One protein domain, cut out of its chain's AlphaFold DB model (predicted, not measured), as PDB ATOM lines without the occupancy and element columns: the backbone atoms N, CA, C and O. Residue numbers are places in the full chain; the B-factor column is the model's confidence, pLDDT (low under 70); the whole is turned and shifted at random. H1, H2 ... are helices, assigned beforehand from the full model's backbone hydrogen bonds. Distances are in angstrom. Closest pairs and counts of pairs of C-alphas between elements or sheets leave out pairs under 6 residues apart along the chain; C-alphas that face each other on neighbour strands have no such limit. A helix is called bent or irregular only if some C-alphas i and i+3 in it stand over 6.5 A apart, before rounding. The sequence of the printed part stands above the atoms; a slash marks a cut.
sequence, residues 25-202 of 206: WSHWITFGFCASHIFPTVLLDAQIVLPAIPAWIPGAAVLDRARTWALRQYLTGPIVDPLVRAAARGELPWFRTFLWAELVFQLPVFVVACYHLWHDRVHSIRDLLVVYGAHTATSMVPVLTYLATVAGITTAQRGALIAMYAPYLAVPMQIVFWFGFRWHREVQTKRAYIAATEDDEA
ATOM      1  N   TRP A  25     304.320 229.369 342.988       90.75
ATOM      2  CA  TRP A  25     305.451 229.531 342.056       90.75
ATOM      3  C   TRP A  25     305.096 229.146 340.607       90.75
ATOM      4  O   TRP A  25     305.524 229.801 339.659       90.75
ATOM      5  N   SER A  26     304.230 228.147 340.424       91.06
ATOM      6  CA  SER A  26     303.748 227.713 339.111       91.06
ATOM      7  C   SER A  26     302.989 228.803 338.349       91.06
ATOM      8  O   SER A  26     303.044 228.827 337.121       91.06
ATOM      9  N   HIS A  27     302.316 229.732 339.039       93.50
ATOM     10  CA  HIS A  27     301.626 230.854 338.398       93.50
ATOM     11  C   HIS A  27     302.631 231.804 337.748       93.50
ATOM     12  O   HIS A  27     302.388 232.289 336.648       93.50
ATOM     13  N   TRP A  28     303.765 232.037 338.409       93.62
ATOM     14  CA  TRP A  28     304.833 232.892 337.904       93.62
ATOM     15  C   TRP A  28     305.507 232.294 336.682       93.62
ATOM     16  O   TRP A  28     305.659 232.982 335.677       93.62
ATOM     17  N   ILE A  29     305.851 231.007 336.748       95.50
ATOM     18  CA  ILE A  29     306.466 230.312 335.616       95.50
ATOM     19  C   ILE A  29     305.500 230.274 334.438       95.50
ATOM     20  O   ILE A  29     305.888 230.632 333.333       95.50
ATOM     21  N   THR A  30     304.231 229.926 334.670       95.62
ATOM     22  CA  THR A  30     303.219 229.891 333.603       95.62
ATOM     23  C   THR A  30     303.018 231.276 332.988       95.62
ATOM     24  O   THR A  30     302.967 231.397 331.767       95.62
ATOM     25  N   PHE A  31     302.949 232.332 333.808       96.88
ATOM     26  CA  PHE A  31     302.795 233.705 333.324       96.88
ATOM     27  C   PHE A  31     304.006 234.149 332.503       96.88
ATOM     28  O   PHE A  31     303.836 234.620 331.383       96.88
ATOM     29  N   GLY A  32     305.215 233.984 333.046       96.56
ATOM     30  CA  GLY A  32     306.453 234.383 332.381       96.56
ATOM     31  C   GLY A  32     306.680 233.618 331.082       96.56
ATOM     32  O   GLY A  32     307.080 234.215 330.089       96.56
ATOM     33  N   PHE A  33     306.358 232.324 331.069       96.69
ATOM     34  CA  PHE A  33     306.405 231.483 329.880       96.69
ATOM     35  C   PHE A  33     305.413 231.954 328.807       96.69
ATOM     36  O   PHE A  33     305.829 232.228 327.688       96.69
ATOM     37  N   CYS A  34     304.128 232.131 329.144       97.00
ATOM     38  CA  CYS A  34     303.126 232.593 328.175       97.00
ATOM     39  C   CYS A  34     303.470 233.990 327.641       97.00
ATOM     40  O   CYS A  34     303.390 234.231 326.441       97.00
ATOM     41  N   ALA A  35     303.892 234.903 328.521       97.12
ATOM     42  CA  ALA A  35     304.242 236.264 328.137       97.12
ATOM     43  C   ALA A  35     305.464 236.297 327.212       97.12
ATOM     44  O   ALA A  35     305.447 237.005 326.208       97.12
ATOM     45  N   SER A  36     306.511 235.525 327.523       94.75
ATOM     46  CA  SER A  36     307.715 235.468 326.693       94.75
ATOM     47  C   SER A  36     307.484 234.746 325.370       94.75
ATOM     48  O   SER A  36     308.141 235.095 324.397       94.75
ATOM     49  N   HIS A  37     306.551 233.792 325.309       94.38
ATOM     50  CA  HIS A  37     306.233 233.035 324.096       94.38
ATOM     51  C   HIS A  37     305.444 233.814 323.055       94.38
ATOM     52  O   HIS A  37     305.600 233.556 321.869       94.38
ATOM     53  N   ILE A  38     304.664 234.819 323.458       94.56
ATOM     54  CA  ILE A  38     303.948 235.668 322.494       94.56
ATOM     55  C   ILE A  38     304.923 236.286 321.473       94.56
ATOM     56  O   ILE A  38     304.585 236.410 320.297       94.56
ATOM     57  N   PHE A  39     306.143 236.638 321.893       89.69
ATOM     58  CA  PHE A  39     307.145 237.247 321.016       89.69
ATOM     59  C   PHE A  39     307.640 236.308 319.900       89.69
ATOM     60  O   PHE A  39     307.458 236.678 318.739       89.69
ATOM     61  N   PRO A  40     308.240 235.128 320.174       87.62
ATOM     62  CA  PRO A  40     308.631 234.194 319.124       87.62
ATOM     63  C   PRO A  40     307.425 233.729 318.299       87.62
ATOM     64  O   PRO A  40     307.526 233.758 317.076       87.62
ATOM     65  N   THR A  41     306.260 233.478 318.908       91.62
ATOM     66  CA  THR A  41     305.066 233.068 318.153       91.62
ATOM     67  C   THR A  41     304.681 234.091 317.082       91.62
ATOM     68  O   THR A  41     304.419 233.748 315.929       91.62
ATOM     69  N   VAL A  42     304.661 235.381 317.432       88.12
ATOM     70  CA  VAL A  42     304.283 236.446 316.490       88.12
ATOM     71  C   VAL A  42     305.411 236.752 315.502       88.12
ATOM     72  O   VAL A  42     305.150 236.967 314.315       88.12
ATOM     73  N   LEU A  43     306.660 236.798 315.967       82.12
ATOM     74  CA  LEU A  43     307.798 237.245 315.158       82.12
ATOM     75  C   LEU A  43     308.412 236.139 314.294       82.12
ATOM     76  O   LEU A  43     309.072 236.459 313.307       82.12
ATOM     77  N   LEU A  44     308.193 234.867 314.628       82.44
ATOM     78  CA  LEU A  44     308.807 233.717 313.964       82.44
ATOM     79  C   LEU A  44     307.761 232.730 313.470       82.44
ATOM     80  O   LEU A  44     307.632 232.545 312.260       82.44
ATOM     81  N   ASP A  45     306.982 232.143 314.371       89.00
ATOM     82  CA  ASP A  45     306.136 230.994 314.033       89.00
ATOM     83  C   ASP A  45     305.015 231.387 313.068       89.00
ATOM     84  O   ASP A  45     304.844 230.780 312.003       89.00
ATOM     85  N   ALA A  46     304.345 232.506 313.347       88.38
ATOM     86  CA  ALA A  46     303.358 233.101 312.453       88.38
ATOM     87  C   ALA A  46     303.955 233.434 311.075       88.38
ATOM     88  O   ALA A  46     303.283 233.304 310.050       88.38
ATOM     89  N   GLN A  47     305.233 233.814 311.021       85.56
ATOM     90  CA  GLN A  47     305.900 234.216 309.783       85.56
ATOM     91  C   GLN A  47     306.224 233.044 308.851       85.56
ATOM     92  O   GLN A  47     306.455 233.253 307.662       85.56
ATOM     93  N   ILE A  48     306.210 231.809 309.346       85.06
ATOM     94  CA  ILE A  48     306.425 230.607 308.529       85.06
ATOM     95  C   ILE A  48     305.131 230.173 307.821       85.06
ATOM     96  O   ILE A  48     305.172 229.587 306.729       85.06
ATOM     97  N   VAL A  49     303.973 230.438 308.436       86.75
ATOM     98  CA  VAL A  49     302.670 229.933 307.972       86.75
ATOM     99  C   VAL A  49     301.775 230.989 307.338       86.75
ATOM    100  O   VAL A  49     301.020 230.654 306.425       86.75
ATOM    101  N   LEU A  50     301.869 232.253 307.758       83.38
ATOM    102  CA  LEU A  50     301.059 233.320 307.179       83.38
ATOM    103  C   LEU A  50     301.515 233.643 305.750       83.38
ATOM    104  O   LEU A  50     302.725 233.657 305.486       83.38
ATOM    105  N   PRO A  51     300.587 233.956 304.832       78.50
ATOM    106  CA  PRO A  51     300.940 234.488 303.522       78.50
ATOM    107  C   PRO A  51     301.618 235.859 303.651       78.50
ATOM    108  O   PRO A  51     301.556 236.508 304.698       78.50
ATOM    109  N   ALA A  52     302.271 236.302 302.573       71.94
ATOM    110  CA  ALA A  52     302.792 237.662 302.494       71.94
ATOM    111  C   ALA A  52     301.658 238.672 302.714       71.94
ATOM    112  O   ALA A  52     300.534 238.477 302.240       71.94
ATOM    113  N   ILE A  53     301.955 239.744 303.444       72.19
ATOM    114  CA  ILE A  53     300.973 240.784 303.739       72.19
ATOM    115  C   ILE A  53     300.675 241.517 302.428       72.19
ATOM    116  O   ILE A  53     301.609 242.024 301.800       72.19
ATOM    117  N   PRO A  54     299.405 241.589 301.994       79.88
ATOM    118  CA  PRO A  54     299.064 242.301 300.776       79.88
ATOM    119  C   PRO A  54     299.548 243.752 300.820       79.88
ATOM    120  O   PRO A  54     299.356 244.451 301.816       79.88
ATOM    121  N   ALA A  55     300.136 244.222 299.719       81.19
ATOM    122  CA  ALA A  55     300.775 245.540 299.640       81.19
ATOM    123  C   ALA A  55     299.830 246.725 299.927       81.19
ATOM    124  O   ALA A  55     300.296 247.823 300.214       81.19
ATOM    125  N   TRP A  56     298.513 246.506 299.865       83.62
ATOM    126  CA  TRP A  56     297.492 247.518 300.136       83.62
ATOM    127  C   TRP A  56     297.228 247.755 301.632       83.62
ATOM    128  O   TRP A  56     296.544 248.717 301.974       83.62
ATOM    129  N   ILE A  57     297.762 246.923 302.534       83.94
ATOM    130  CA  ILE A  57     297.627 247.132 303.980       83.94
ATOM    131  C   ILE A  57     298.610 248.231 304.431       83.94
ATOM    132  O   ILE A  57     299.819 248.096 304.212       83.94
ATOM    133  N   PRO A  58     298.148 249.310 305.096       85.81
ATOM    134  CA  PRO A  58     299.041 250.319 305.659       85.81
ATOM    135  C   PRO A  58     300.078 249.681 306.592       85.81
ATOM    136  O   PRO A  58     299.734 248.960 307.525       85.81
ATOM    137  N   GLY A  59     301.364 249.920 306.327       79.44
ATOM    138  CA  GLY A  59     302.461 249.309 307.084       79.44
ATOM    139  C   GLY A  59     302.918 247.929 306.588       79.44
ATOM    140  O   GLY A  59     303.876 247.395 307.148       79.44
ATOM    141  N   ALA A  60     302.334 247.383 305.511       80.12
ATOM    142  CA  ALA A  60     302.727 246.090 304.936       80.12
ATOM    143  C   ALA A  60     304.235 245.988 304.669       80.12
ATOM    144  O   ALA A  60     304.860 245.010 305.056       80.12
ATOM    145  N   ALA A  61     304.853 247.033 304.108       77.88
ATOM    146  CA  ALA A  61     306.292 247.043 303.839       77.88
ATOM    147  C   ALA A  61     307.156 246.997 305.116       77.88
ATOM    148  O   ALA A  61     308.266 246.470 305.095       77.88
ATOM    149  N   VAL A  62     306.681 247.560 306.232       77.81
ATOM    150  CA  VAL A  62     307.389 247.498 307.524       77.81
ATOM    151  C   VAL A  62     307.283 246.089 308.100       77.81
ATOM    152  O   VAL A  62     308.287 245.525 308.530       77.81
ATOM    153  N   LEU A  63     306.084 245.512 308.060       72.19
ATOM    154  CA  LEU A  63     305.814 244.169 308.561       72.19
ATOM    155  C   LEU A  63     306.535 243.095 307.732       72.19
ATOM    156  O   LEU A  63     307.118 242.175 308.299       72.19
ATOM    157  N   ASP A  64     306.591 243.252 306.410       78.56
ATOM    158  CA  ASP A  64     307.304 242.341 305.511       78.56
ATOM    159  C   ASP A  64     308.830 242.398 305.716       78.56
ATOM    160  O   ASP A  64     309.518 241.374 305.726       78.56
ATOM    161  N   ARG A  65     309.376 243.589 306.011       78.12
ATOM    162  CA  ARG A  65     310.779 243.734 306.436       78.12
ATOM    163  C   ARG A  65     311.050 243.057 307.776       78.12
ATOM    164  O   ARG A  65     312.064 242.373 307.895       78.12
ATOM    165  N   ALA A  66     310.166 243.220 308.762       70.81
ATOM    166  CA  ALA A  66     310.300 242.569 310.066       70.81
ATOM    167  C   ALA A  66     310.255 241.038 309.935       70.81
ATOM    168  O   ALA A  66     311.131 240.349 310.458       70.81
ATOM    169  N   ARG A  67     309.312 240.521 309.139       74.69
ATOM    170  CA  ARG A  67     309.211 239.109 308.749       74.69
ATOM    171  C   ARG A  67     310.500 238.598 308.116       74.69
ATOM    172  O   ARG A  67     311.052 237.588 308.547       74.69
ATOM    173  N   THR A  68     310.997 239.299 307.100       76.69
ATOM    174  CA  THR A  68     312.200 238.889 306.365       76.69
ATOM    175  C   THR A  68     313.438 238.918 307.260       76.69
ATOM    176  O   THR A  68     314.287 238.031 307.176       76.69
ATOM    177  N   TRP A  69     313.542 239.917 308.139       74.19
ATOM    178  CA  TRP A  69     314.616 240.005 309.121       74.19
ATOM    179  C   TRP A  69     314.581 238.830 310.103       74.19
ATOM    180  O   TRP A  69     315.608 238.179 310.294       74.19
ATOM    181  N   ALA A  70     313.410 238.518 310.664       69.31
ATOM    182  CA  ALA A  70     313.247 237.448 311.641       69.31
ATOM    183  C   ALA A  70     313.565 236.076 311.025       69.31
ATOM    184  O   ALA A  70     314.380 235.326 311.560       69.31
ATOM    185  N   LEU A  71     313.040 235.795 309.828       74.25
ATOM    186  CA  LEU A  71     313.343 234.564 309.093       74.25
ATOM    187  C   LEU A  71     314.835 234.447 308.749       74.25
ATOM    188  O   LEU A  71     315.407 233.365 308.861       74.25
ATOM    189  N   ARG A  72     315.514 235.544 308.383       75.69
ATOM    190  CA  ARG A  72     316.960 235.513 308.083       75.69
ATOM    191  C   ARG A  72     317.809 235.052 309.265       75.69
ATOM    192  O   ARG A  72     318.786 234.337 309.031       75.69
ATOM    193  N   GLN A  73     317.446 235.404 310.500       68.94
ATOM    194  CA  GLN A  73     318.203 234.977 311.684       68.94
ATOM    195  C   GLN A  73     318.209 233.449 311.834       68.94
ATOM    196  O   GLN A  73     319.261 232.866 312.077       68.94
ATOM    197  N   TYR A  74     317.075 232.790 311.587       66.31
ATOM    198  CA  TYR A  74     316.934 231.333 311.738       66.31
ATOM    199  C   TYR A  74     317.349 230.549 310.489       66.31
ATOM    200  O   TYR A  74     317.758 229.390 310.570       66.31
ATOM    201  N   LEU A  75     317.274 231.179 309.312       69.38
ATOM    202  CA  LEU A  75     317.651 230.552 308.047       69.38
ATOM    203  C   LEU A  75     319.145 230.665 307.746       69.38
ATOM    204  O   LEU A  75     319.693 229.758 307.121       69.38
ATOM    205  N   THR A  76     319.797 231.753 308.153       66.44
ATOM    206  CA  THR A  76     321.176 232.084 307.742       66.44
ATOM    207  C   THR A  76     322.053 232.640 308.865       66.44
ATOM    208  O   THR A  76     323.224 232.923 308.624       66.44
ATOM    209  N   GLY A  77     321.514 232.812 310.073       65.44
ATOM    210  CA  GLY A  77     322.264 233.308 311.221       65.44
ATOM    211  C   GLY A  77     323.129 232.240 311.905       65.44
ATOM    212  O   GLY A  77     323.231 231.105 311.435       65.44
ATOM    213  N   PRO A  78     323.758 232.589 313.042       62.78
ATOM    214  CA  PRO A  78     324.674 231.705 313.771       62.78
ATOM    215  C   PRO A  78     323.986 230.469 314.374       62.78
ATOM    216  O   PRO A  78     324.648 229.465 314.637       62.78
ATOM    217  N   ILE A  79     322.662 230.519 314.564       63.09
ATOM    218  CA  ILE A  79     321.834 229.398 315.019       63.09
ATOM    219  C   ILE A  79     320.896 229.033 313.873       63.09
ATOM    220  O   ILE A  79     319.776 229.527 313.762       63.09
ATOM    221  N   VAL A  80     321.389 228.182 312.982       79.31
ATOM    222  CA  VAL A  80     320.552 227.558 311.965       79.31
ATOM    223  C   VAL A  80     319.648 226.544 312.649       79.31
ATOM    224  O   VAL A  80     320.130 225.533 313.159       79.31
ATOM    225  N   ASP A  81     318.344 226.794 312.614       87.00
ATOM    226  CA  ASP A  81     317.352 225.843 313.098       87.00
ATOM    227  C   ASP A  81     316.836 224.983 311.921       87.00
ATOM    228  O   ASP A  81     316.143 225.495 311.031       87.00
ATOM    229  N   PRO A  82     317.181 223.681 311.862       89.44
ATOM    230  CA  PRO A  82     316.769 222.803 310.771       89.44
ATOM    231  C   PRO A  82     315.255 222.554 310.737       89.44
ATOM    232  O   PRO A  82     314.726 222.251 309.668       89.44
ATOM    233  N   LEU A  83     314.554 222.689 311.866       90.75
ATOM    234  CA  LEU A  83     313.106 222.523 311.968       90.75
ATOM    235  C   LEU A  83     312.399 223.703 311.291       90.75
ATOM    236  O   LEU A  83     311.623 223.517 310.352       90.75
ATOM    237  N   VAL A  84     312.761 224.924 311.695       88.06
ATOM    238  CA  VAL A  84     312.245 226.176 311.117       88.06
ATOM    239  C   VAL A  84     312.585 226.273 309.631       88.06
ATOM    240  O   VAL A  84     311.732 226.621 308.811       88.06
ATOM    241  N   ARG A  85     313.816 225.912 309.247       87.62
ATOM    242  CA  ARG A  85     314.249 225.928 307.845       87.62
ATOM    243  C   ARG A  85     313.425 224.981 306.975       87.62
ATOM    244  O   ARG A  85     312.949 225.410 305.925       87.62
ATOM    245  N   ALA A  86     313.249 223.729 307.396       89.06
ATOM    246  CA  ALA A  86     312.468 222.750 306.639       89.06
ATOM    247  C   ALA A  86     310.993 223.179 306.529       89.06
ATOM    248  O   ALA A  86     310.374 223.079 305.470       89.06
ATOM    249  N   ALA A  87     310.435 223.755 307.595       89.38
ATOM    250  CA  ALA A  87     309.070 224.270 307.617       89.38
ATOM    251  C   ALA A  87     308.845 225.455 306.667       89.38
ATOM    252  O   ALA A  87     307.828 225.507 305.966       89.38
ATOM    253  N   ALA A  88     309.799 226.390 306.626       84.69
ATOM    254  CA  ALA A  88     309.768 227.553 305.742       84.69
ATOM    255  C   ALA A  88     309.875 227.161 304.261       84.69
ATOM    256  O   ALA A  88     309.298 227.830 303.408       84.69
ATOM    257  N   ARG A  89     310.563 226.053 303.955       85.62
ATOM    258  CA  ARG A  89     310.665 225.486 302.599       85.62
ATOM    259  C   ARG A  89     309.488 224.591 302.206       85.62
ATOM    260  O   ARG A  89     309.417 224.154 301.065       85.62
ATOM    261  N   GLY A  90     308.572 224.307 303.133       85.50
ATOM    262  CA  GLY A  90     307.457 223.385 302.898       85.50
ATOM    263  C   GLY A  90     307.839 221.901 302.958       85.50
ATOM    264  O   GLY A  90     307.005 221.053 302.664       85.50
ATOM    265  N   GLU A  91     309.061 221.576 303.382       90.69
ATOM    266  CA  GLU A  91     309.602 220.209 303.453       90.69
ATOM    267  C   GLU A  91     309.092 219.438 304.683       90.69
ATOM    268  O   GLU A  91     309.201 218.215 304.743       90.69
ATOM    269  N   LEU A  92     308.507 220.140 305.662       93.81
ATOM    270  CA  LEU A  92     308.031 219.559 306.918       93.81
ATOM    271  C   LEU A  92     306.552 219.903 307.201       93.81
ATOM    272  O   LEU A  92     306.258 220.716 308.084       93.81
ATOM    273  N   PRO A  93     305.590 219.308 306.462       93.44
ATOM    274  CA  PRO A  93     304.171 219.651 306.577       93.44
ATOM    275  C   PRO A  93     303.604 219.447 307.981       93.44
ATOM    276  O   PRO A  93     302.845 220.288 308.455       93.44
ATOM    277  N   TRP A  94     304.004 218.377 308.674       95.31
ATOM    278  CA  TRP A  94     303.534 218.105 310.035       95.31
ATOM    279  C   TRP A  94     303.921 219.231 310.999       95.31
ATOM    280  O   TRP A  94     303.089 219.668 311.787       95.31
ATOM    281  N   PHE A  95     305.131 219.786 310.895       95.38
ATOM    282  CA  PHE A  95     305.542 220.875 311.781       95.38
ATOM    283  C   PHE A  95     304.778 222.163 311.464       95.38
ATOM    284  O   PHE A  95     304.356 222.873 312.369       95.38
ATOM    285  N   ARG A  96     304.476 222.413 310.182       93.56
ATOM    286  CA  ARG A  96     303.585 223.517 309.783       93.56
ATOM    287  C   ARG A  96     302.187 223.386 310.396       93.56
ATOM    288  O   ARG A  96     301.582 224.409 310.700       93.56
ATOM    289  N   THR A  97     301.679 222.167 310.616       95.25
ATOM    290  CA  THR A  97     300.407 221.985 311.343       95.25
ATOM    291  C   THR A  97     300.511 222.414 312.808       95.25
ATOM    292  O   THR A  97     299.576 223.029 313.314       95.25
ATOM    293  N   PHE A  98     301.656 222.194 313.466       96.31
ATOM    294  CA  PHE A  98     301.892 222.687 314.826       96.31
ATOM    295  C   PHE A  98     302.009 224.205 314.886       96.31
ATOM    296  O   PHE A  98     301.422 224.800 315.778       96.31
ATOM    297  N   LEU A  99     302.658 224.842 313.909       94.75
ATOM    298  CA  LEU A  99     302.710 226.307 313.819       94.75
ATOM    299  C   LEU A  99     301.314 226.925 313.613       94.75
ATOM    300  O   LEU A  99     300.992 227.962 314.190       94.75
ATOM    301  N   TRP A 100     300.441 226.270 312.838       95.56
ATOM    302  CA  TRP A 100     299.036 226.675 312.737       95.56
ATOM    303  C   TRP A 100     298.272 226.475 314.046       95.56
ATOM    304  O   TRP A 100     297.527 227.367 314.453       95.56
ATOM    305  N   ALA A 101     298.455 225.337 314.717       96.50
ATOM    306  CA  ALA A 101     297.869 225.102 316.034       96.50
ATOM    307  C   ALA A 101     298.367 226.137 317.055       96.50
ATOM    308  O   ALA A 101     297.601 226.614 317.888       96.50
ATOM    309  N   GLU A 102     299.628 226.546 316.961       96.62
ATOM    310  CA  GLU A 102     300.179 227.603 317.790       96.62
ATOM    311  C   GLU A 102     299.471 228.933 317.542       96.62
ATOM    312  O   GLU A 102     298.964 229.541 318.481       96.62
ATOM    313  N   LEU A 103     299.330 229.341 316.283       95.06
ATOM    314  CA  LEU A 103     298.691 230.606 315.930       95.06
ATOM    315  C   LEU A 103     297.196 230.649 316.287       95.06
ATOM    316  O   LEU A 103     296.701 231.669 316.765       95.06
ATOM    317  N   VAL A 104     296.468 229.558 316.040       96.25
ATOM    318  CA  VAL A 104     295.000 229.511 316.164       96.25
ATOM    319  C   VAL A 104     294.547 229.135 317.573       96.25
ATOM    320  O   VAL A 104     293.481 229.569 318.005       96.25
ATOM    321  N   PHE A 105     295.331 228.337 318.295       97.31
ATOM    322  CA  PHE A 105     294.959 227.841 319.618       97.31
ATOM    323  C   PHE A 105     295.902 228.336 320.715       97.31
ATOM    324  O   PHE A 105     295.436 228.962 321.666       97.31
ATOM    325  N   GLN A 106     297.213 228.111 320.601       97.44
ATOM    326  CA  GLN A 106     298.131 228.424 321.706       97.44
ATOM    327  C   GLN A 106     298.275 229.937 321.944       97.44
ATOM    328  O   GLN A 106     298.226 230.372 323.090       97.44
ATOM    329  N   LEU A 107     298.361 230.755 320.891       97.44
ATOM    330  CA  LEU A 107     298.513 232.206 321.000       97.44
ATOM    331  C   LEU A 107     297.315 232.880 321.695       97.44
ATOM    332  O   LEU A 107     297.541 233.628 322.653       97.44
ATOM    333  N   PRO A 108     296.047 232.608 321.316       98.06
ATOM    334  CA  PRO A 108     294.900 233.070 322.096       98.06
ATOM    335  C   PRO A 108     294.957 232.622 323.559       98.06
ATOM    336  O   PRO A 108     294.677 233.418 324.459       98.06
ATOM    337  N   VAL A 109     295.372 231.374 323.814       98.06
ATOM    338  CA  VAL A 109     295.533 230.861 325.179       98.06
ATOM    339  C   VAL A 109     296.606 231.636 325.941       98.06
ATOM    340  O   VAL A 109     296.359 231.970 327.096       98.06
ATOM    341  N   PHE A 110     297.741 231.997 325.333       97.81
ATOM    342  CA  PHE A 110     298.784 232.795 325.989       97.81
ATOM    343  C   PHE A 110     298.248 234.140 326.471       97.81
ATOM    344  O   PHE A 110     298.453 234.506 327.628       97.81
ATOM    345  N   VAL A 111     297.499 234.849 325.624       97.94
ATOM    346  CA  VAL A 111     296.906 236.148 325.976       97.94
ATOM    347  C   VAL A 111     295.898 235.995 327.119       97.94
ATOM    348  O   VAL A 111     295.958 236.723 328.115       97.94
ATOM    349  N   VAL A 112     295.003 235.007 327.018       98.00
ATOM    350  CA  VAL A 112     294.007 234.699 328.055       98.00
ATOM    351  C   VAL A 112     294.683 234.297 329.370       98.00
ATOM    352  O   VAL A 112     294.262 234.755 330.439       98.00
ATOM    353  N   ALA A 113     295.743 233.491 329.303       97.00
ATOM    354  CA  ALA A 113     296.536 233.050 330.441       97.00
ATOM    355  C   ALA A 113     297.217 234.226 331.130       97.00
ATOM    356  O   ALA A 113     297.045 234.394 332.336       97.00
ATOM    357  N   CYS A 114     297.917 235.081 330.380       97.25
ATOM    358  CA  CYS A 114     298.547 236.286 330.907       97.25
ATOM    359  C   CYS A 114     297.528 237.177 331.622       97.25
ATOM    360  O   CYS A 114     297.771 237.583 332.759       97.25
ATOM    361  N   TYR A 115     296.364 237.419 331.014       96.88
ATOM    362  CA  TYR A 115     295.307 238.217 331.631       96.88
ATOM    363  C   TYR A 115     294.829 237.604 332.956       96.88
ATOM    364  O   TYR A 115     294.886 238.260 333.999       96.88
ATOM    365  N   HIS A 116     294.406 236.339 332.959       95.31
ATOM    366  CA  HIS A 116     293.843 235.709 334.158       95.31
ATOM    367  C   HIS A 116     294.886 235.479 335.251       95.31
ATOM    368  O   HIS A 116     294.580 235.679 336.427       95.31
ATOM    369  N   LEU A 117     296.116 235.111 334.894       94.19
ATOM    370  CA  LEU A 117     297.214 234.977 335.849       94.19
ATOM    371  C   LEU A 117     297.575 236.327 336.450       94.19
ATOM    372  O   LEU A 117     297.736 236.396 337.662       94.19
ATOM    373  N   TRP A 118     297.604 237.407 335.662       93.94
ATOM    374  CA  TRP A 118     297.790 238.763 336.186       93.94
ATOM    375  C   TRP A 118     296.683 239.154 337.169       93.94
ATOM    376  O   TRP A 118     296.935 239.754 338.221       93.94
ATOM    377  N   HIS A 119     295.456 238.731 336.864       92.06
ATOM    378  CA  HIS A 119     294.259 239.047 337.629       92.06
ATOM    379  C   HIS A 119     293.973 238.128 338.822       92.06
ATOM    380  O   HIS A 119     292.993 238.366 339.517       92.06
ATOM    381  N   ASP A 120     294.836 237.145 339.102       90.00
ATOM    382  CA  ASP A 120     294.605 236.090 340.107       90.00
ATOM    383  C   ASP A 120     293.296 235.307 339.880       90.00
ATOM    384  O   ASP A 120     292.656 234.825 340.809       90.00
ATOM    385  N   ARG A 121     292.892 235.170 338.612       91.00
ATOM    386  CA  ARG A 121     291.666 234.491 338.158       91.00
ATOM    387  C   ARG A 121     291.964 233.172 337.442       91.00
ATOM    388  O   ARG A 121     291.189 232.726 336.603       91.00
ATOM    389  N   VAL A 122     293.092 232.534 337.759       90.00
ATOM    390  CA  VAL A 122     293.543 231.304 337.079       90.00
ATOM    391  C   VAL A 122     292.521 230.165 337.160       90.00
ATOM    392  O   VAL A 122     292.433 229.344 336.253       90.00
ATOM    393  N   HIS A 123     291.704 230.139 338.218       87.25
ATOM    394  CA  HIS A 123     290.660 229.134 338.408       87.25
ATOM    395  C   HIS A 123     289.641 229.113 337.260       87.25
ATOM    396  O   HIS A 123     289.140 228.042 336.934       87.25
ATOM    397  N   SER A 124     289.386 230.257 336.614       90.19
ATOM    398  CA  SER A 124     288.433 230.386 335.503       90.19
ATOM    399  C   SER A 124     288.933 229.792 334.185       90.19
ATOM    400  O   SER A 124     288.131 229.510 333.306       90.19
ATOM    401  N   ILE A 125     290.248 229.608 334.037       94.44
ATOM    402  CA  ILE A 125     290.876 229.137 332.789       94.44
ATOM    403  C   ILE A 125     291.697 227.867 332.991       94.44
ATOM    404  O   ILE A 125     292.491 227.486 332.136       94.44
ATOM    405  N   ARG A 126     291.559 227.218 334.146       91.69
ATOM    406  CA  ARG A 126     292.413 226.092 334.512       91.69
ATOM    407  C   ARG A 126     292.303 224.939 333.517       91.69
ATOM    408  O   ARG A 126     293.325 224.388 333.127       91.69
ATOM    409  N   ASP A 127     291.088 224.604 333.101       93.25
ATOM    410  CA  ASP A 127     290.857 223.486 332.185       93.25
ATOM    411  C   ASP A 127     291.475 223.783 330.814       93.25
ATOM    412  O   ASP A 127     292.158 222.938 330.241       93.25
ATOM    413  N   LEU A 128     291.353 225.034 330.357       96.19
ATOM    414  CA  LEU A 128     292.018 225.523 329.152       96.19
ATOM    415  C   LEU A 128     293.546 225.392 329.248       96.19
ATOM    416  O   LEU A 128     294.171 224.920 328.302       96.19
ATOM    417  N   LEU A 129     294.145 225.741 330.394       96.38
ATOM    418  CA  LEU A 129     295.585 225.580 330.630       96.38
ATOM    419  C   LEU A 129     296.018 224.109 330.613       96.38
ATOM    420  O   LEU A 129     297.091 223.808 330.101       96.38
ATOM    421  N   VAL A 130     295.207 223.189 331.143       96.12
ATOM    422  CA  VAL A 130     295.519 221.749 331.120       96.12
ATOM    423  C   VAL A 130     295.458 221.197 329.696       96.12
ATOM    424  O   VAL A 130     296.376 220.482 329.296       96.12
ATOM    425  N   VAL A 131     294.434 221.556 328.911       97.06
ATOM    426  CA  VAL A 131     294.336 221.157 327.493       97.06
ATOM    427  C   VAL A 131     295.518 221.707 326.700       97.06
ATOM    428  O   VAL A 131     296.172 220.958 325.975       97.06
ATOM    429  N   TYR A 132     295.833 222.990 326.886       97.50
ATOM    430  CA  TYR A 132     297.012 223.624 326.309       97.50
ATOM    431  C   TYR A 132     298.299 222.873 326.680       97.50
ATOM    432  O   TYR A 132     299.045 222.454 325.798       97.50
ATOM    433  N   GLY A 133     298.521 222.634 327.974       97.38
ATOM    434  CA  GLY A 133     299.722 221.973 328.467       97.38
ATOM    435  C   GLY A 133     299.899 220.569 327.884       97.38
ATOM    436  O   GLY A 133     300.998 220.205 327.470       97.38
ATOM    437  N   ALA A 134     298.813 219.798 327.786       97.56
ATOM    438  CA  ALA A 134     298.833 218.460 327.203       97.56
ATOM    439  C   ALA A 134     299.115 218.496 325.694       97.56
ATOM    440  O   ALA A 134     299.942 217.724 325.196       97.56
ATOM    441  N   HIS A 135     298.472 219.409 324.964       97.75
ATOM    442  CA  HIS A 135     298.692 219.585 323.531       97.75
ATOM    443  C   HIS A 135     300.140 219.988 323.216       97.75
ATOM    444  O   HIS A 135     300.784 219.365 322.371       97.75
ATOM    445  N   THR A 136     300.691 220.984 323.913       97.44
ATOM    446  CA  THR A 136     302.067 221.433 323.666       97.44
ATOM    447  C   THR A 136     303.081 220.365 324.076       97.44
ATOM    448  O   THR A 136     303.994 220.075 323.305       97.44
ATOM    449  N   ALA A 137     302.897 219.700 325.225       97.69
ATOM    450  CA  ALA A 137     303.795 218.623 325.650       97.69
ATOM    451  C   ALA A 137     303.832 217.463 324.640       97.69
ATOM    452  O   ALA A 137     304.906 216.972 324.298       97.69
ATOM    453  N   THR A 138     302.674 217.055 324.115       97.31
ATOM    454  CA  THR A 138     302.600 215.994 323.095       97.31
ATOM    455  C   THR A 138     303.188 216.433 321.755       97.31
ATOM    456  O   THR A 138     303.889 215.645 321.125       97.31
ATOM    457  N   SER A 139     302.993 217.690 321.353       96.56
ATOM    458  CA  SER A 139     303.575 218.254 320.123       96.56
ATOM    459  C   SER A 139     305.099 218.407 320.205       96.56
ATOM    460  O   SER A 139     305.786 218.327 319.188       96.56
ATOM    461  N   MET A 140     305.659 218.569 321.408       97.56
ATOM    462  CA  MET A 140     307.109 218.640 321.607       97.56
ATOM    463  C   MET A 140     307.826 217.299 321.467       97.56
ATOM    464  O   MET A 140     309.013 217.291 321.148       97.56
ATOM    465  N   VAL A 141     307.140 216.167 321.648       96.88
ATOM    466  CA  VAL A 141     307.744 214.839 321.450       96.88
ATOM    467  C   VAL A 141     308.325 214.689 320.033       96.88
ATOM    468  O   VAL A 141     309.537 214.497 319.923       96.88
ATOM    469  N   PRO A 142     307.548 214.844 318.939       96.75
ATOM    470  CA  PRO A 142     308.092 214.743 317.584       96.75
ATOM    471  C   PRO A 142     309.116 215.842 317.266       96.75
ATOM    472  O   PRO A 142     310.058 215.576 316.523       96.75
ATOM    473  N   VAL A 143     308.996 217.044 317.846       97.00
ATOM    474  CA  VAL A 143     309.984 218.123 317.671       97.00
ATOM    475  C   VAL A 143     311.346 217.717 318.232       97.00
ATOM    476  O   VAL A 143     312.351 217.766 317.522       97.00
ATOM    477  N   LEU A 144     311.386 217.257 319.482       97.25
ATOM    478  CA  LEU A 144     312.628 216.837 320.125       97.25
ATOM    479  C   LEU A 144     313.214 215.590 319.459       97.25
ATOM    480  O   LEU A 144     314.428 215.518 319.274       97.25
ATOM    481  N   THR A 145     312.370 214.639 319.041       97.00
ATOM    482  CA  THR A 145     312.815 213.478 318.259       97.00
ATOM    483  C   THR A 145     313.457 213.915 316.945       97.00
ATOM    484  O   THR A 145     314.569 213.483 316.653       97.00
ATOM    485  N   TYR A 146     312.820 214.814 316.189       96.38
ATOM    486  CA  TYR A 146     313.373 215.325 314.936       96.38
ATOM    487  C   TYR A 146     314.737 215.988 315.149       96.38
ATOM    488  O   TYR A 146     315.698 215.651 314.459       96.38
ATOM    489  N   LEU A 147     314.859 216.879 316.139       95.31
ATOM    490  CA  LEU A 147     316.126 217.549 316.456       95.31
ATOM    491  C   LEU A 147     317.220 216.557 316.878       95.31
ATOM    492  O   LEU A 147     318.386 216.731 316.520       95.31
ATOM    493  N   ALA A 148     316.855 215.491 317.592       95.56
ATOM    494  CA  ALA A 148     317.790 214.445 317.986       95.56
ATOM    495  C   ALA A 148     318.328 213.645 316.787       95.56
ATOM    496  O   ALA A 148     319.489 213.235 316.804       95.56
ATOM    497  N   THR A 149     317.515 213.448 315.744       95.06
ATOM    498  CA  THR A 149     317.846 212.564 314.614       95.06
ATOM    499  C   THR A 149     318.257 213.287 313.333       95.06
ATOM    500  O   THR A 149     318.798 212.649 312.433       95.06
ATOM    501  N   VAL A 150     317.999 214.591 313.210       93.94
ATOM    502  CA  VAL A 150     318.259 215.331 311.969       93.94
ATOM    503  C   VAL A 150     319.752 215.336 311.616       93.94
ATOM    504  O   VAL A 150     320.633 215.535 312.465       93.94
ATOM    505  N   ALA A 151     320.026 215.082 310.337       91.00
ATOM    506  CA  ALA A 151     321.363 215.110 309.761       91.00
ATOM    507  C   ALA A 151     321.798 216.548 309.423       91.00
ATOM    508  O   ALA A 151     320.982 217.465 309.348       91.00
ATOM    509  N   GLY A 152     323.097 216.751 309.195       86.88
ATOM    510  CA  GLY A 152     323.622 218.043 308.738       86.88
ATOM    511  C   GLY A 152     323.787 219.110 309.826       86.88
ATOM    512  O   GLY A 152     324.052 220.262 309.495       86.88
ATOM    513  N   ILE A 153     323.674 218.737 311.107       90.69
ATOM    514  CA  ILE A 153     324.024 219.586 312.256       90.69
ATOM    515  C   ILE A 153     325.080 218.906 313.131       90.69
ATOM    516  O   ILE A 153     325.134 217.677 313.224       90.69
ATOM    517  N   THR A 154     325.922 219.704 313.787       92.19
ATOM    518  CA  THR A 154     326.937 219.186 314.716       92.19
ATOM    519  C   THR A 154     326.307 218.719 316.030       92.19
ATOM    520  O   THR A 154     325.215 219.150 316.404       92.19
ATOM    521  N   THR A 155     327.012 217.876 316.791       93.44
ATOM    522  CA  THR A 155     326.559 217.440 318.125       93.44
ATOM    523  C   THR A 155     326.347 218.619 319.079       93.44
ATOM    524  O   THR A 155     325.374 218.627 319.830       93.44
ATOM    525  N   ALA A 156     327.208 219.640 319.020       92.00
ATOM    526  CA  ALA A 156     327.075 220.843 319.842       92.00
ATOM    527  C   ALA A 156     325.825 221.657 319.470       92.00
ATOM    528  O   ALA A 156     325.061 222.043 320.352       92.00
ATOM    529  N   GLN A 157     325.569 221.853 318.171       90.50
ATOM    530  CA  GLN A 157     324.349 222.514 317.691       90.50
ATOM    531  C   GLN A 157     323.096 221.739 318.099       90.50
ATOM    532  O   GLN A 157     322.142 222.332 318.591       90.50
ATOM    533  N   ARG A 158     323.114 220.408 317.959       93.75
ATOM    534  CA  ARG A 158     322.017 219.539 318.398       93.75
ATOM    535  C   ARG A 158     321.733 219.699 319.888       93.75
ATOM    536  O   ARG A 158     320.582 219.898 320.262       93.75
ATOM    537  N   GLY A 159     322.767 219.640 320.727       94.69
ATOM    538  CA  GLY A 159     322.630 219.830 322.171       94.69
ATOM    539  C   GLY A 159     322.056 221.203 322.524       94.69
ATOM    540  O   GLY A 159     321.141 221.288 323.340       94.69
ATOM    541  N   ALA A 160     322.530 222.262 321.861       92.75
ATOM    542  CA  ALA A 160     322.031 223.620 322.058       92.75
ATOM    543  C   ALA A 160     320.554 223.766 321.658       92.75
ATOM    544  O   ALA A 160     319.774 224.341 322.413       92.75
ATOM    545  N   LEU A 161     320.151 223.207 320.512       92.75
ATOM    546  CA  LEU A 161     318.757 223.222 320.063       92.75
ATOM    547  C   LEU A 161     317.866 222.428 321.023       92.75
ATOM    548  O   LEU A 161     316.871 222.957 321.498       92.75
ATOM    549  N   ILE A 162     318.238 221.202 321.395       95.38
ATOM    550  CA  ILE A 162     317.455 220.411 322.360       95.38
ATOM    551  C   ILE A 162     317.309 221.163 323.688       95.38
ATOM    552  O   ILE A 162     316.208 221.229 324.227       95.38
ATOM    553  N   ALA A 163     318.382 221.777 324.196       94.94
ATOM    554  CA  ALA A 163     318.326 222.581 325.414       94.94
ATOM    555  C   ALA A 163     317.417 223.812 325.265       94.94
ATOM    556  O   ALA A 163     316.696 224.153 326.199       94.94
ATOM    557  N   MET A 164     317.409 224.448 324.090       91.75
ATOM    558  CA  MET A 164     316.531 225.575 323.779       91.75
ATOM    559  C   MET A 164     315.057 225.156 323.720       91.75
ATOM    560  O   MET A 164     314.216 225.888 324.227       91.75
ATOM    561  N   TYR A 165     314.739 223.985 323.157       94.62
ATOM    562  CA  TYR A 165     313.367 223.471 323.037       94.62
ATOM    563  C   TYR A 165     312.867 222.747 324.304       94.62
ATOM    564  O   TYR A 165     311.662 222.649 324.527       94.62
ATOM    565  N   ALA A 166     313.748 222.269 325.187       95.38
ATOM    566  CA  ALA A 166     313.360 221.538 326.396       95.38
ATOM    567  C   ALA A 166     312.386 222.294 327.334       95.38
ATOM    568  O   ALA A 166     311.451 221.661 327.836       95.38
ATOM    569  N   PRO A 167     312.505 223.621 327.558       95.69
ATOM    570  CA  PRO A 167     311.525 224.388 328.331       95.69
ATOM    571  C   PRO A 167     310.097 224.306 327.776       95.69
ATOM    572  O   PRO A 167     309.145 224.279 328.555       95.69
ATOM    573  N   TYR A 168     309.954 224.202 326.450       95.12
ATOM    574  CA  TYR A 168     308.673 224.085 325.748       95.12
ATOM    575  C   TYR A 168     308.008 222.722 325.984       95.12
ATOM    576  O   TYR A 168     306.816 222.575 325.748       95.12
ATOM    577  N   LEU A 169     308.739 221.723 326.491       97.19
ATOM    578  CA  LEU A 169     308.168 220.477 327.008       97.19
ATOM    579  C   LEU A 169     307.965 220.553 328.528       97.19
ATOM    580  O   LEU A 169     306.897 220.216 329.041       97.19
ATOM    581  N   ALA A 170     308.984 221.010 329.257       97.12
ATOM    582  CA  ALA A 170     309.004 220.987 330.716       97.12
ATOM    583  C   ALA A 170     307.905 221.857 331.345       97.12
ATOM    584  O   ALA A 170     307.215 221.407 332.263       97.12
ATOM    585  N   VAL A 171     307.706 223.082 330.847       97.00
ATOM    586  CA  VAL A 171     306.701 223.998 331.403       97.00
ATOM    587  C   VAL A 171     305.274 223.531 331.087       97.00
ATOM    588  O   VAL A 171     304.469 223.463 332.017       97.00
ATOM    589  N   PRO A 172     304.928 223.111 329.856       97.19
ATOM    590  CA  PRO A 172     303.622 222.507 329.583       97.19
ATOM    591  C   PRO A 172     303.328 221.254 330.410       97.19
ATOM    592  O   PRO A 172     302.227 221.131 330.948       97.19
ATOM    593  N   MET A 173     304.315 220.376 330.624       96.50
ATOM    594  CA  MET A 173     304.152 219.259 331.559       96.50
ATOM    595  C   MET A 173     303.867 219.757 332.978       96.50
ATOM    596  O   MET A 173     302.911 219.302 333.603       96.50
ATOM    597  N   GLN A 174     304.639 220.722 333.486       95.69
ATOM    598  CA  GLN A 174     304.389 221.334 334.795       95.69
ATOM    599  C   GLN A 174     302.961 221.892 334.895       95.69
ATOM    600  O   GLN A 174     302.327 221.737 335.936       95.69
ATOM    601  N   ILE A 175     302.439 222.524 333.840       95.44
ATOM    602  CA  ILE A 175     301.064 223.034 333.803       95.44
ATOM    603  C   ILE A 175     300.068 221.882 333.975       95.44
ATOM    604  O   ILE A 175     299.218 221.952 334.866       95.44
ATOM    605  N   VAL A 176     300.205 220.800 333.202       95.56
ATOM    606  CA  VAL A 176     299.341 219.611 333.322       95.56
ATOM    607  C   VAL A 176     299.414 219.024 334.728       95.56
ATOM    608  O   VAL A 176     298.380 218.792 335.350       95.56
ATOM    609  N   PHE A 177     300.620 218.833 335.266       92.88
ATOM    610  CA  PHE A 177     300.798 218.260 336.594       92.88
ATOM    611  C   PHE A 177     300.215 219.167 337.681       92.88
ATOM    612  O   PHE A 177     299.395 218.731 338.483       92.88
ATOM    613  N   TRP A 178     300.587 220.444 337.708       90.69
ATOM    614  CA  TRP A 178     300.191 221.340 338.788       90.69
ATOM    615  C   TRP A 178     298.701 221.667 338.755       90.69
ATOM    616  O   TRP A 178     298.007 221.532 339.765       90.69
ATOM    617  N   PHE A 179     298.191 222.093 337.600       89.19
ATOM    618  CA  PHE A 179     296.793 222.482 337.472       89.19
ATOM    619  C   PHE A 179     295.873 221.259 337.412       89.19
ATOM    620  O   PHE A 179     294.826 221.274 338.058       89.19
ATOM    621  N   GLY A 180     296.285 220.176 336.745       87.94
ATOM    622  CA  GLY A 180     295.513 218.936 336.647       87.94
ATOM    623  C   GLY A 180     295.404 218.169 337.967       87.94
ATOM    624  O   GLY A 180     294.294 217.847 338.393       87.94
ATOM    625  N   PHE A 181     296.509 217.925 338.688       84.69
ATOM    626  CA  PHE A 181     296.426 217.209 339.973       84.69
ATOM    627  C   PHE A 181     295.713 218.028 341.043       84.69
ATOM    628  O   PHE A 181     294.920 217.484 341.816       84.69
ATOM    629  N   ARG A 182     295.968 219.340 341.101       81.19
ATOM    630  CA  ARG A 182     295.274 220.213 342.051       81.19
ATOM    631  C   ARG A 182     293.773 220.239 341.777       81.19
ATOM    632  O   ARG A 182     292.993 220.175 342.722       81.19
ATOM    633  N   TRP A 183     293.373 220.280 340.506       80.12
ATOM    634  CA  TRP A 183     291.971 220.151 340.118       80.12
ATOM    635  C   TRP A 183     291.358 218.846 340.600       80.12
ATOM    636  O   TRP A 183     290.340 218.877 341.287       80.12
ATOM    637  N   HIS A 184     292.002 217.717 340.296       82.19
ATOM    638  CA  HIS A 184     291.508 216.412 340.710       82.19
ATOM    639  C   HIS A 184     291.295 216.366 342.229       82.19
ATOM    640  O   HIS A 184     290.225 215.977 342.686       82.19
ATOM    641  N   ARG A 185     292.254 216.863 343.020       84.88
ATOM    642  CA  ARG A 185     292.112 216.948 344.484       84.88
ATOM    643  C   ARG A 185     290.932 217.821 344.914       84.88
ATOM    644  O   ARG A 185     290.143 217.380 345.741       84.88
ATOM    645  N   GLU A 186     290.784 219.020 344.348       83.31
ATOM    646  CA  GLU A 186     289.673 219.929 344.674       83.31
ATOM    647  C   GLU A 186     288.302 219.305 344.354       83.31
ATOM    648  O   GLU A 186     287.370 219.428 345.150       83.31
ATOM    649  N   VAL A 187     288.173 218.603 343.224       85.25
ATOM    650  CA  VAL A 187     286.936 217.900 342.844       85.25
ATOM    651  C   VAL A 187     286.630 216.761 343.811       85.25
ATOM    652  O   VAL A 187     285.493 216.646 344.264       85.25
ATOM    653  N   GLN A 188     287.628 215.948 344.164       89.50
ATOM    654  CA  GLN A 188     287.448 214.846 345.114       89.50
ATOM    655  C   GLN A 188     287.016 215.360 346.494       89.50
ATOM    656  O   GLN A 188     286.079 214.826 347.080       89.50
ATOM    657  N   THR A 189     287.619 216.449 346.983       90.19
ATOM    658  CA  THR A 189     287.220 217.069 348.256       90.19
ATOM    659  C   THR A 189     285.782 217.584 348.219       90.19
ATOM    660  O   THR A 189     285.024 217.334 349.152       90.19
ATOM    661  N   LYS A 190     285.374 218.264 347.139       89.00
ATOM    662  CA  LYS A 190     283.989 218.745 346.992       89.00
ATOM    663  C   LYS A 190     282.985 217.596 346.940       89.00
ATOM    664  O   LYS A 190     281.949 217.676 347.586       89.00
ATOM    665  N   ARG A 191     283.302 216.524 346.208       91.81
ATOM    666  CA  ARG A 191     282.463 215.318 346.138       91.81
ATOM    667  C   ARG A 191     282.299 214.656 347.504       91.81
ATOM    668  O   ARG A 191     281.180 214.336 347.878       91.81
ATOM    669  N   ALA A 192     283.388 214.511 348.260       91.56
ATOM    670  CA  ALA A 192     283.343 213.948 349.608       91.56
ATOM    671  C   ALA A 192     282.492 214.798 350.567       91.56
ATOM    672  O   ALA A 192     281.724 214.252 351.351       91.56
ATOM    673  N   TYR A 193     282.594 216.127 350.475       92.69
ATOM    674  CA  TYR A 193     281.777 217.039 351.279       92.69
ATOM    675  C   TYR A 193     280.279 216.913 350.967       92.69
ATOM    676  O   TYR A 193     279.472 216.815 351.889       92.69
ATOM    677  N   ILE A 194     279.908 216.876 349.682       93.44
ATOM    678  CA  ILE A 194     278.509 216.706 349.259       93.44
ATOM    679  C   ILE A 194     277.958 215.378 349.787       93.44
ATOM    680  O   ILE A 194     276.930 215.382 350.453       93.44
ATOM    681  N   ALA A 195     278.688 214.276 349.597       92.50
ATOM    682  CA  ALA A 195     278.266 212.956 350.066       92.50
ATOM    683  C   ALA A 195     278.079 212.893 351.595       92.50
ATOM    684  O   ALA A 195     277.108 212.315 352.074       92.50
ATOM    685  N   ALA A 196     278.977 213.514 352.370       92.25
ATOM    686  CA  ALA A 196     278.837 213.586 353.826       92.25
ATOM    687  C   ALA A 196     277.610 214.412 354.253       92.25
ATOM    688  O   ALA A 196     276.927 214.060 355.208       92.25
ATOM    689  N   THR A 197     277.315 215.491 353.524       92.88
ATOM    690  CA  THR A 197     276.153 216.345 353.803       92.88
ATOM    691  C   THR A 197     274.844 215.614 353.491       92.88
ATOM    692  O   THR A 197     273.901 215.685 354.273       92.88
ATOM    693  N   GLU A 198     274.802 214.865 352.386       92.31
ATOM    694  CA  GLU A 198     273.657 214.027 352.008       92.31
ATOM    695  C   GLU A 198     273.399 212.903 353.030       92.31
ATOM    696  O   GLU A 198     272.246 212.660 353.388       92.31
ATOM    697  N   ASP A 199     274.450 212.259 353.554       91.44
ATOM    698  CA  ASP A 199     274.342 211.227 354.602       91.44
ATOM    699  C   ASP A 199     273.819 211.804 355.933       91.44
ATOM    700  O   ASP A 199     272.925 211.235 356.565       91.44
ATOM    701  N   ASP A 200     274.310 212.978 356.341       91.94
ATOM    702  CA  ASP A 200     273.829 213.670 357.542       91.94
ATOM    703  C   ASP A 200     272.364 214.120 357.415       91.94
ATOM    704  O   ASP A 200     271.604 214.056 358.385       91.94
ATOM    705  N   GLU A 201     271.935 214.571 356.231       92.00
ATOM    706  CA  GLU A 201     270.529 214.898 355.977       92.00
ATOM    707  C   GLU A 201     269.634 213.656 355.963       92.00
ATOM    708  O   GLU A 201     268.519 213.712 356.487       92.00
ATOM    709  N   ALA A 202     270.109 212.535 355.412       89.44
ATOM    710  CA  ALA A 202     269.376 211.274 355.416       89.44
ATOM    711  C   ALA A 202     269.142 210.765 356.846       89.44
ATOM    712  O   ALA A 202     268.010 210.433 357.196       89.44
TER     713      ALA A 202
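This is residues 25 to 202 of the 206 residues of the protein "EXPERA domain-containing protein" of Allomyces macrogynus (strain ATCC 38327) (UniProt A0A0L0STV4). The longest helix, H6, folds back along H5 and then runs out of the body as a long arm, its residues 184 to 202 sticking out free. In the body H1 and H4b lie side by side, and H2 crosses the last part of H1, with short H3 beside that end. The printed part has 178 residues with six named helices, H1 to H6 in chain order, and no named strand: all helix, loose, radius of gyration of the C-alphas 20.4 A, spans 72 by 44 by 27 A.

Find C-alpha 155 at (326.559, 217.440, 318.125), where H6, assigned as one helix by its hydrogen bonds, begins; it is bent, with C-alphas 164 and 167 6.9 A apart, into H6a, residues 155 to 164, and H6b, residues 167 to 202, 51.8 A long, which ends with C-alpha 202 at (269.376, 211.274, 355.416). H5, residues 122 to 149, 38.0 A, is irregular: C-alphas 124 and 127 are 8.0 A apart. H4, 93 to 118, likewise one helix by its hydrogen bonds, is bent, with C-alphas 104 and 107 6.6 A apart, into H4a, 93 to 104, and H4b, 107 to 118. H1, 25 to 49, 34.2 A, is only just irregular, C-alphas 43 and 46 being 6.6 A apart. H2 is residues 60 to 76, H3 82 to 88.

Look at Gly 133 and Pro 172: their C-alphas, 4.1 A apart, are the closest of H5 and H6b, which touch opposite ways at 36 degrees, only just steep. H5 and H6a form a hairpin, closest at C-alphas 144 and 162, 6.4 A. H1 touches H4b at a shallow tilt of 25 degrees, closest at C-alphas 34 and 110, 4.9 A. With residues 43 to 48 alone H1 touches H2, about perpendicular at 78 degrees, closest at C-alphas 47 and 67, 6.0 A. H3 touches H1, closest at C-alphas 88 and 48, 5.3 A. Every O i to N i+4 pair is within hydrogen-bond range in H3, H4a, H4b and H6a; in H1 16 of 21 are, in H2 12 of 13, in H5 19 of 24, in H6b 31 of 32.

The C-alphas of Thr 76 and Ala 202, the two farthest apart, are 73.4 A apart. The printed part has no cut and no long link. Look for pLDDT under 70 at residue 70 and residues 73 to 79.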